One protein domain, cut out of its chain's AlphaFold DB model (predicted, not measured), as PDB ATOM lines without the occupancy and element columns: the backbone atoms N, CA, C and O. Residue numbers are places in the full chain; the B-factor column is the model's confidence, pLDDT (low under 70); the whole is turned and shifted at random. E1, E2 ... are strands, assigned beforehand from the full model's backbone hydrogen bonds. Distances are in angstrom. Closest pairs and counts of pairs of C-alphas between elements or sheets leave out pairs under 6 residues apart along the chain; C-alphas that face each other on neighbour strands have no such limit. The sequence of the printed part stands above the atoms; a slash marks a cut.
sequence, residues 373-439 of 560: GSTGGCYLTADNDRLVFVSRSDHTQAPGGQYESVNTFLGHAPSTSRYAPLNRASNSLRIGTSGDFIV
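What this domain is: This is residues 373 to 439 of the 560 residues of an uncharacterized protein of Alistipes putredinis DSM 17216 (UniProt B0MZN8). A single, strongly twisted sheet of four strands makes a long, thin ribbon, with E3 running through it and the hairpin turns after E2 and after E3 reaching out at its two opposite ends. E2 and then E1 lie along one side of E3, and E4 lies along the other. The printed part has 67 residues and no named helix; E1, E2, E3 and E4 follow in that order along the chain and across the antiparallel sheet, a meander, each strand the antiparallel neighbour of the one before. The class is all strand, though just 33 of the 67 residues are in named elements, under half. The whole is a rod spanning 55 by 24 by 16 A, only just extended, close to loose, with a radius of gyration of the C-alphas of 16.6 A.

Where its parts are: E3, residues 403 to 414, is the longest strand at 34.5 A, from C-alpha 403 at (315.207, 325.046, 204.302) to C-alpha 414 at (289.515, 347.725, 200.356). E2, residues 386 to 394, measures 24.9 A, and E4, residues 427 to 433, 19.3 A. E1, residues 379 to 383, measures 12.7 A and begins at (312.958, 338.635, 209.942).

How they stand to each other: E2 and E3 form a hairpin at 156 degrees, with N 389 and O 408 within hydrogen-bond range at 2.9 A. E3 and E4 form a hairpin at 171 degrees, with N 430 and O 411 at 2.8 A. The hairpin of E1 and E2 stands at 134 degrees, with N 388 and O 381 at 2.8 A. The edge strands E1 and E4 are apart.

The domain as a whole: The two C-alphas farthest apart, those of Pro 399 and Asn 423, are 56.2 A apart. The link from E3 to E4, residues 415 to 426, is long. The printed part has no cut; its mean pLDDT is 91.3, and no printed residue is under 70.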
ATOM      1  N   GLY A 373     317.406 336.887 216.434       94.56
ATOM      2  CA  GLY A 373     318.271 335.778 216.863       94.56
ATOM      3  C   GLY A 373     319.650 335.735 216.190       94.56
ATOM      4  O   GLY A 373     320.663 335.859 216.871       94.56
ATOM      5  N   SER A 374     319.714 335.551 214.869       90.69
ATOM      6  CA  SER A 374     320.982 335.466 214.122       90.69
ATOM      7  C   SER A 374     320.848 335.956 212.678       90.69
ATOM      8  O   SER A 374     319.751 336.236 212.190       90.69
ATOM      9  N   THR A 375     321.963 336.006 211.945       87.81
ATOM     10  CA  THR A 375     321.966 336.329 210.507       87.81
ATOM     11  C   THR A 375     321.170 335.328 209.659       87.81
ATOM     12  O   THR A 375     320.731 335.682 208.568       87.81
ATOM     13  N   GLY A 376     320.932 334.108 210.159       86.56
ATOM     14  CA  GLY A 376     320.100 333.082 209.520       86.56
ATOM     15  C   GLY A 376     318.669 332.972 210.063       86.56
ATOM     16  O   GLY A 376     317.913 332.142 209.560       86.56
ATOM     17  N   GLY A 377     318.306 333.767 211.075       91.12
ATOM     18  CA  GLY A 377     316.991 333.733 211.718       91.12
ATOM     19  C   GLY A 377     315.866 334.354 210.883       91.12
ATOM     20  O   GLY A 377     316.091 334.871 209.781       91.12
ATOM     21  N   CYS A 378     314.648 334.306 211.428       95.31
ATOM     22  CA  CYS A 378     313.484 334.973 210.848       95.31
ATOM     23  C   CYS A 378     313.644 336.497 210.878       95.31
ATOM     24  O   CYS A 378     314.475 337.049 211.610       95.31
ATOM     25  N   TYR A 379     312.867 337.187 210.050       96.75
ATOM     26  CA  TYR A 379     312.958 338.635 209.942       96.75
ATOM     27  C   TYR A 379     311.649 339.287 209.523       96.75
ATOM     28  O   TYR A 379     310.783 338.648 208.926       96.75
ATOM     29  N   LEU A 380     311.540 340.577 209.830       96.19
ATOM     30  CA  LEU A 380     310.520 341.460 209.283       96.19
ATOM     31  C   LEU A 380     311.114 342.298 208.147       96.19
ATOM     32  O   LEU A 380     312.262 342.742 208.222       96.19
ATOM     33  N   THR A 381     310.325 342.504 207.100       94.88
ATOM     34  CA  THR A 381     310.627 343.407 205.982       94.88
ATOM     35  C   THR A 381     309.338 344.051 205.483       94.88
ATOM     36  O   THR A 381     308.242 343.583 205.798       94.88
ATOM     37  N   ALA A 382     309.468 345.113 204.697       91.75
ATOM     38  CA  ALA A 382     308.360 345.666 203.931       91.75
ATOM     39  C   ALA A 382     308.300 345.036 202.528       91.75
ATOM     40  O   ALA A 382     309.340 344.744 201.929       91.75
ATOM     41  N   ASP A 383     307.086 344.859 202.012       89.19
ATOM     42  CA  ASP A 383     306.791 344.643 200.593       89.19
ATOM     43  C   ASP A 383     305.693 345.632 200.185       89.19
ATOM     44  O   ASP A 383     304.517 345.441 200.513       89.19
ATOM     45  N   ASN A 384     306.090 346.722 199.519       85.50
ATOM     46  CA  ASN A 384     305.253 347.907 199.311       85.50
ATOM     47  C   ASN A 384     304.661 348.386 200.656       85.50
ATOM     48  O   ASN A 384     305.415 348.665 201.584       85.50
ATOM     49  N   ASP A 385     303.333 348.400 200.788       85.50
ATOM     50  CA  ASP A 385     302.617 348.839 201.995       85.50
ATOM     51  C   ASP A 385     302.292 347.688 202.978       85.50
ATOM     52  O   ASP A 385     301.379 347.801 203.801       85.50
ATOM     53  N   ARG A 386     302.968 346.533 202.872       91.56
ATOM     54  CA  ARG A 386     302.709 345.346 203.712       91.56
ATOM     55  C   ARG A 386     303.879 345.024 204.623       91.56
ATOM     56  O   ARG A 386     305.033 345.046 204.198       91.56
ATOM     57  N   LEU A 387     303.559 344.610 205.847       94.56
ATOM     58  CA  LEU A 387     304.522 343.982 206.742       94.56
ATOM     59  C   LEU A 387     304.645 342.502 206.380       94.56
ATOM     60  O   LEU A 387     303.646 341.781 206.317       94.56
ATOM     61  N   VAL A 388     305.875 342.048 206.167       96.44
ATOM     62  CA  VAL A 388     306.173 340.659 205.826       96.44
ATOM     63  C   VAL A 388     307.015 340.035 206.922       96.44
ATOM     64  O   VAL A 388     308.126 340.487 207.196       96.44
ATOM     65  N   PHE A 389     306.494 338.970 207.521       96.81
ATOM     66  CA  PHE A 389     307.264 338.075 208.371       96.81
ATOM     67  C   PHE A 389     307.802 336.926 207.529       96.81
ATOM     68  O   PHE A 389     307.031 336.192 206.913       96.81
ATOM     69  N   VAL A 390     309.123 336.772 207.504       95.94
ATOM     70  CA  VAL A 390     309.789 335.692 206.776       95.94
ATOM     71  C   VAL A 390     310.415 334.728 207.768       95.94
ATOM     72  O   VAL A 390     311.288 335.096 208.559       95.94
ATOM     73  N   SER A 391     309.991 333.473 207.692       94.50
ATOM     74  CA  SER A 391     310.531 332.356 208.468       94.50
ATOM     75  C   SER A 391     310.971 331.224 207.549       94.50
ATOM     76  O   SER A 391     310.738 331.266 206.343       94.50
ATOM     77  N   ARG A 392     311.626 330.205 208.110       91.31
ATOM     78  CA  ARG A 392     312.052 329.029 207.351       91.31
ATOM     79  C   ARG A 392     311.165 327.829 207.658       91.31
ATOM     80  O   ARG A 392     310.923 327.548 208.828       91.31
ATOM     81  N   SER A 393     310.732 327.139 206.612       90.19
ATOM     82  CA  SER A 393     310.134 325.809 206.683       90.19
ATOM     83  C   SER A 393     311.233 324.757 206.537       90.19
ATOM     84  O   SER A 393     312.118 324.897 205.688       90.19
ATOM     85  N   ASP A 394     311.213 323.737 207.392       89.25
ATOM     86  CA  ASP A 394     312.200 322.657 207.387       89.25
ATOM     87  C   ASP A 394     311.719 321.495 206.511       89.25
ATOM     88  O   ASP A 394     310.782 320.779 206.866       89.25
ATOM     89  N   HIS A 395     312.388 321.295 205.374       86.75
ATOM     90  CA  HIS A 395     312.163 320.149 204.492       86.75
ATOM     91  C   HIS A 395     313.343 319.168 204.477       86.75
ATOM     92  O   HIS A 395     313.389 318.275 203.632       86.75
ATOM     93  N   THR A 396     314.302 319.291 205.400       86.25
ATOM     94  CA  THR A 396     315.558 318.513 205.399       86.25
ATOM     95  C   THR A 396     315.369 317.010 205.606       86.25
ATOM     96  O   THR A 396     316.268 316.232 205.296       86.25
ATOM     97  N   GLN A 397     314.194 316.579 206.069       82.38
ATOM     98  CA  GLN A 397     313.863 315.156 206.182       82.38
ATOM     99  C   GLN A 397     313.566 314.475 204.834       82.38
ATOM    100  O   GLN A 397     313.543 313.246 204.768       82.38
ATOM    101  N   ALA A 398     313.360 315.234 203.752       82.38
ATOM    102  CA  ALA A 398     313.195 314.685 202.408       82.38
ATOM    103  C   ALA A 398     314.560 314.486 201.709       82.38
ATOM    104  O   ALA A 398     315.479 315.280 201.931       82.38
ATOM    105  N   PRO A 399     314.728 313.477 200.826       73.25
ATOM    106  CA  PRO A 399     315.968 313.307 200.066       73.25
ATOM    107  C   PRO A 399     316.278 314.550 199.217       73.25
ATOM    108  O   PRO A 399     315.515 314.894 198.319       73.25
ATOM    109  N   GLY A 400     317.394 315.228 199.508       79.94
ATOM    110  CA  GLY A 400     317.767 316.497 198.860       79.94
ATOM    111  C   GLY A 400     317.086 317.746 199.440       79.94
ATOM    112  O   GLY A 400     317.198 318.821 198.855       79.94
ATOM    113  N   GLY A 401     316.390 317.619 200.571       77.50
ATOM    114  CA  GLY A 401     315.646 318.697 201.212       77.50
ATOM    115  C   GLY A 401     316.521 319.837 201.733       77.50
ATOM    116  O   GLY A 401     317.616 319.627 202.258       77.50
ATOM    117  N   GLN A 402     316.011 321.061 201.615       85.56
ATOM    118  CA  GLN A 402     316.629 322.277 202.143       85.56
ATOM    119  C   GLN A 402     315.609 323.077 202.951       85.56
ATOM    120  O   GLN A 402     314.408 322.830 202.886       85.56
ATOM    121  N   TYR A 403     316.092 324.053 203.713       87.00
ATOM    122  CA  TYR A 403     315.207 325.046 204.302       87.00
ATOM    123  C   TYR A 403     314.645 325.958 203.217       87.00
ATOM    124  O   TYR A 403     315.403 326.538 202.439       87.00
ATOM    125  N   GLU A 404     313.335 326.153 203.232       89.06
ATOM    126  CA  GLU A 404     312.651 327.081 202.339       89.06
ATOM    127  C   GLU A 404     312.227 328.330 203.109       89.06
ATOM    128  O   GLU A 404     311.774 328.239 204.248       89.06
ATOM    129  N   SER A 405     312.389 329.513 202.513       92.12
ATOM    130  CA  SER A 405     311.884 330.750 203.118       92.12
ATOM    131  C   SER A 405     310.420 330.940 202.746       92.12
ATOM    132  O   SER A 405     310.087 330.991 201.568       92.12
ATOM    133  N   VAL A 406     309.565 331.077 203.755       94.94
ATOM    134  CA  VAL A 406     308.122 331.248 203.594       94.94
ATOM    135  C   VAL A 406     307.721 332.612 204.136       94.94
ATOM    136  O   VAL A 406     308.097 332.991 205.250       94.94
ATOM    137  N   ASN A 407     306.944 333.343 203.344       95.69
ATOM    138  CA  ASN A 407     306.507 334.693 203.658       95.69
ATOM    139  C   ASN A 407     305.105 334.648 204.263       95.69
ATOM    140  O   ASN A 407     304.224 333.959 203.752       95.69
ATOM    141  N   THR A 408     304.880 335.415 205.323       96.31
ATOM    142  CA  THR A 408     303.553 335.730 205.859       96.31
ATOM    143  C   THR A 408     303.318 337.221 205.690       96.31
ATOM    144  O   THR A 408     304.129 338.032 206.133       96.31
ATOM    145  N   PHE A 409     302.220 337.583 205.041       94.62
ATOM    146  CA  PHE A 409     301.879 338.957 204.698       94.62
ATOM    147  C   PHE A 409     300.780 339.466 205.622       94.62
ATOM    148  O   PHE A 409     299.760 338.795 205.798       94.62
ATOM    149  N   LEU A 410     300.961 340.672 206.153       95.50
ATOM    150  CA  LEU A 410     299.937 341.410 206.879       95.50
ATOM    151  C   LEU A 410     299.789 342.800 206.262       95.50
ATOM    152  O   LEU A 410     300.767 343.526 206.085       95.50
ATOM    153  N   GLY A 411     298.558 343.181 205.932       94.62
ATOM    154  CA  GLY A 411     298.275 344.512 205.403       94.62
ATOM    155  C   GLY A 411     296.787 344.795 205.265       94.62
ATOM    156  O   GLY A 411     295.945 343.914 205.451       94.62
ATOM    157  N   HIS A 412     296.450 346.032 204.925       94.62
ATOM    158  CA  HIS A 412     295.072 346.456 204.707       94.62
ATOM    159  C   HIS A 412     294.786 346.664 203.225       94.62
ATOM    160  O   HIS A 412     295.666 347.007 202.440       94.62
ATOM    161  N   ALA A 413     293.538 346.431 202.835       92.44
ATOM    162  CA  ALA A 413     293.051 346.719 201.495       92.44
ATOM    163  C   ALA A 413     291.536 346.969 201.527       92.44
ATOM    164  O   ALA A 413     290.875 346.515 202.470       92.44
ATOM    165  N   PRO A 414     290.961 347.611 200.494       93.50
ATOM    166  CA  PRO A 414     289.515 347.725 200.356       93.50
ATOM    167  C   PRO A 414     288.824 346.359 200.470       93.50
ATOM    168  O   PRO A 414     289.282 345.355 199.912       93.50
ATOM    169  N   SER A 415     287.734 346.325 201.235       92.50
ATOM    170  CA  SER A 415     286.972 345.114 201.516       92.50
ATOM    171  C   SER A 415     286.170 344.676 200.293       92.50
ATOM    172  O   SER A 415     285.423 345.461 199.715       92.50
ATOM    173  N   THR A 416     286.289 343.402 199.933       92.31
ATOM    174  CA  THR A 416     285.538 342.730 198.857       92.31
ATOM    175  C   THR A 416     284.325 341.955 199.377       92.31
ATOM    176  O   THR A 416     283.579 341.357 198.600       92.31
ATOM    177  N   SER A 417     284.096 341.984 200.695       91.06
ATOM    178  CA  SER A 417     282.972 341.299 201.328       91.06
ATOM    179  C   SER A 417     281.637 341.833 200.813       91.06
ATOM    180  O   SER A 417     281.391 343.039 200.800       91.06
ATOM    181  N   ARG A 418     280.715 340.918 200.495       90.81
ATOM    182  CA  ARG A 418     279.317 341.251 200.176       90.81
ATOM    183  C   ARG A 418     278.562 341.875 201.358       90.81
ATOM    184  O   ARG A 418     277.488 342.430 201.154       90.81
ATOM    185  N   TYR A 419     279.124 341.803 202.567       88.88
ATOM    186  CA  TYR A 419     278.587 342.402 203.792       88.88
ATOM    187  C   TYR A 419     279.268 343.723 204.172       88.88
ATOM    188  O   TYR A 419     279.058 344.220 205.279       88.88
ATOM    189  N   ALA A 420     280.108 344.290 203.300       90.50
ATOM    190  CA  ALA A 420     280.714 345.591 203.550       90.50
ATOM    191  C   ALA A 420     279.630 346.686 203.697       90.50
ATOM    192  O   ALA A 420     278.675 346.713 202.915       90.50
ATOM    193  N   PRO A 421     279.752 347.598 204.680       90.38
ATOM    194  CA  PRO A 421     278.809 348.698 204.850       90.38
ATOM    195  C   PRO A 421     278.817 349.617 203.623       90.38
ATOM    196  O   PRO A 421     279.876 350.026 203.158       90.38
ATOM    197  N   LEU A 422     277.632 349.975 203.126       88.12
ATOM    198  CA  LEU A 422     277.482 350.782 201.907       88.12
ATOM    199  C   LEU A 422     277.605 352.295 202.144       88.12
ATOM    200  O   LEU A 422     277.710 353.063 201.195       88.12
ATOM    201  N   ASN A 423     277.576 352.741 203.401       93.62
ATOM    202  CA  ASN A 423     277.598 354.157 203.773       93.62
ATOM    203  C   ASN A 423     279.008 354.709 204.054       93.62
ATOM    204  O   ASN A 423     279.130 355.869 204.442       93.62
ATOM    205  N   ARG A 424     280.064 353.897 203.913       93.19
ATOM    206  CA  ARG A 424     281.458 354.314 204.121       93.19
ATOM    207  C   ARG A 424     282.438 353.411 203.379       93.19
ATOM    208  O   ARG A 424     282.100 352.287 203.021       93.19
ATOM    209  N   ALA A 425     283.680 353.871 203.237       93.00
ATOM    210  CA  ALA A 425     284.774 353.003 202.820       93.00
ATOM    211  C   ALA A 425     284.964 351.868 203.840       93.00
ATOM    212  O   ALA A 425     285.027 352.100 205.050       93.00
ATOM    213  N   SER A 426     285.041 350.637 203.339       94.19
ATOM    214  CA  SER A 426     285.272 349.439 204.142       94.19
ATOM    215  C   SER A 426     286.637 348.865 203.794       94.19
ATOM    216  O   SER A 426     286.923 348.639 202.620       94.19
ATOM    217  N   ASN A 427     287.462 348.611 204.804       94.31
ATOM    218  CA  ASN A 427     288.792 348.030 204.654       94.31
ATOM    219  C   ASN A 427     288.855 346.701 205.409       94.31
ATOM    220  O   ASN A 427     288.265 346.567 206.481       94.31
ATOM    221  N   SER A 428     289.582 345.733 204.859       92.94
ATOM    222  CA  SER A 428     289.844 344.440 205.487       92.94
ATOM    223  C   SER A 428     291.328 344.304 205.818       92.94
ATOM    224  O   SER A 428     292.185 344.643 204.999       92.94
ATOM    225  N   LEU A 429     291.639 343.735 206.987       94.25
ATOM    226  CA  LEU A 429     292.948 343.133 207.231       94.25
ATOM    227  C   LEU A 429     293.069 341.868 206.378       94.25
ATOM    228  O   LEU A 429     292.199 341.000 206.413       94.25
ATOM    229  N   ARG A 430     294.151 341.776 205.611       91.94
ATOM    230  CA  ARG A 430     294.528 340.592 204.848       91.94
ATOM    231  C   ARG A 430     295.695 339.922 205.556       91.94
ATOM    232  O   ARG A 430     296.733 340.549 205.760       91.94
ATOM    233  N   ILE A 431     295.492 338.661 205.911       93.88
ATOM    234  CA  ILE A 431     296.523 337.762 206.425       93.88
ATOM    235  C   ILE A 431     296.675 336.664 205.383       93.88
ATOM    236  O   ILE A 431     295.689 336.038 204.996       93.88
ATOM    237  N   GLY A 432     297.891 336.465 204.894       93.44
ATOM    238  CA  GLY A 432     298.183 335.465 203.875       93.44
ATOM    239  C   GLY A 432     299.581 334.907 204.037       93.44
ATOM    240  O   GLY A 432     300.399 335.459 204.771       93.44
ATOM    241  N   THR A 433     299.875 333.833 203.320       95.25
ATOM    242  CA  THR A 433     301.218 333.264 203.255       95.25
ATOM    243  C   THR A 433     301.544 332.848 201.824       95.25
ATOM    244  O   THR A 433     300.636 332.646 201.024       95.25
ATOM    245  N   SER A 434     302.833 332.782 201.487       94.88
ATOM    246  CA  SER A 434     303.295 332.141 200.253       94.88
ATOM    247  C   SER A 434     303.256 330.611 200.336       94.88
ATOM    248  O   SER A 434     303.498 329.964 199.326       94.88
ATOM    249  N   GLY A 435     302.998 330.043 201.522       92.44
ATOM    250  CA  GLY A 435     302.699 328.621 201.687       92.44
ATOM    251  C   GLY A 435     301.256 328.270 201.306       92.44
ATOM    252  O   GLY A 435     300.421 329.145 201.088       92.44
ATOM    253  N   ASP A 436     300.952 326.975 201.271       93.19
ATOM    254  CA  ASP A 436     299.670 326.477 200.748       93.19
ATOM    255  C   ASP A 436     298.485 326.651 201.711       93.19
ATOM    256  O   ASP A 436     297.336 326.777 201.281       93.19
ATOM    257  N   PHE A 437     298.742 326.650 203.023       94.19
ATOM    258  CA  PHE A 437     297.698 326.613 204.047       94.19
ATOM    259  C   PHE A 437     297.980 327.562 205.209       94.19
ATOM    260  O   PHE A 437     299.123 327.767 205.613       94.19
ATOM    261  N   ILE A 438     296.903 328.070 205.811       93.81
ATOM    262  CA  ILE A 438     296.933 328.723 207.121       93.81
ATOM    263  C   ILE A 438     296.338 327.740 208.126       93.81
ATOM    264  O   ILE A 438     295.152 327.420 208.060       93.81
ATOM    265  N   VAL A 439     297.167 327.259 209.050       94.12
ATOM    266  CA  VAL A 439     296.754 326.314 210.094       94.12
ATOM    267  C   VAL A 439     296.706 327.038 211.433       94.12
ATOM    268  O   VAL A 439     297.717 327.553 211.907       94.12
TER     269      VAL A 439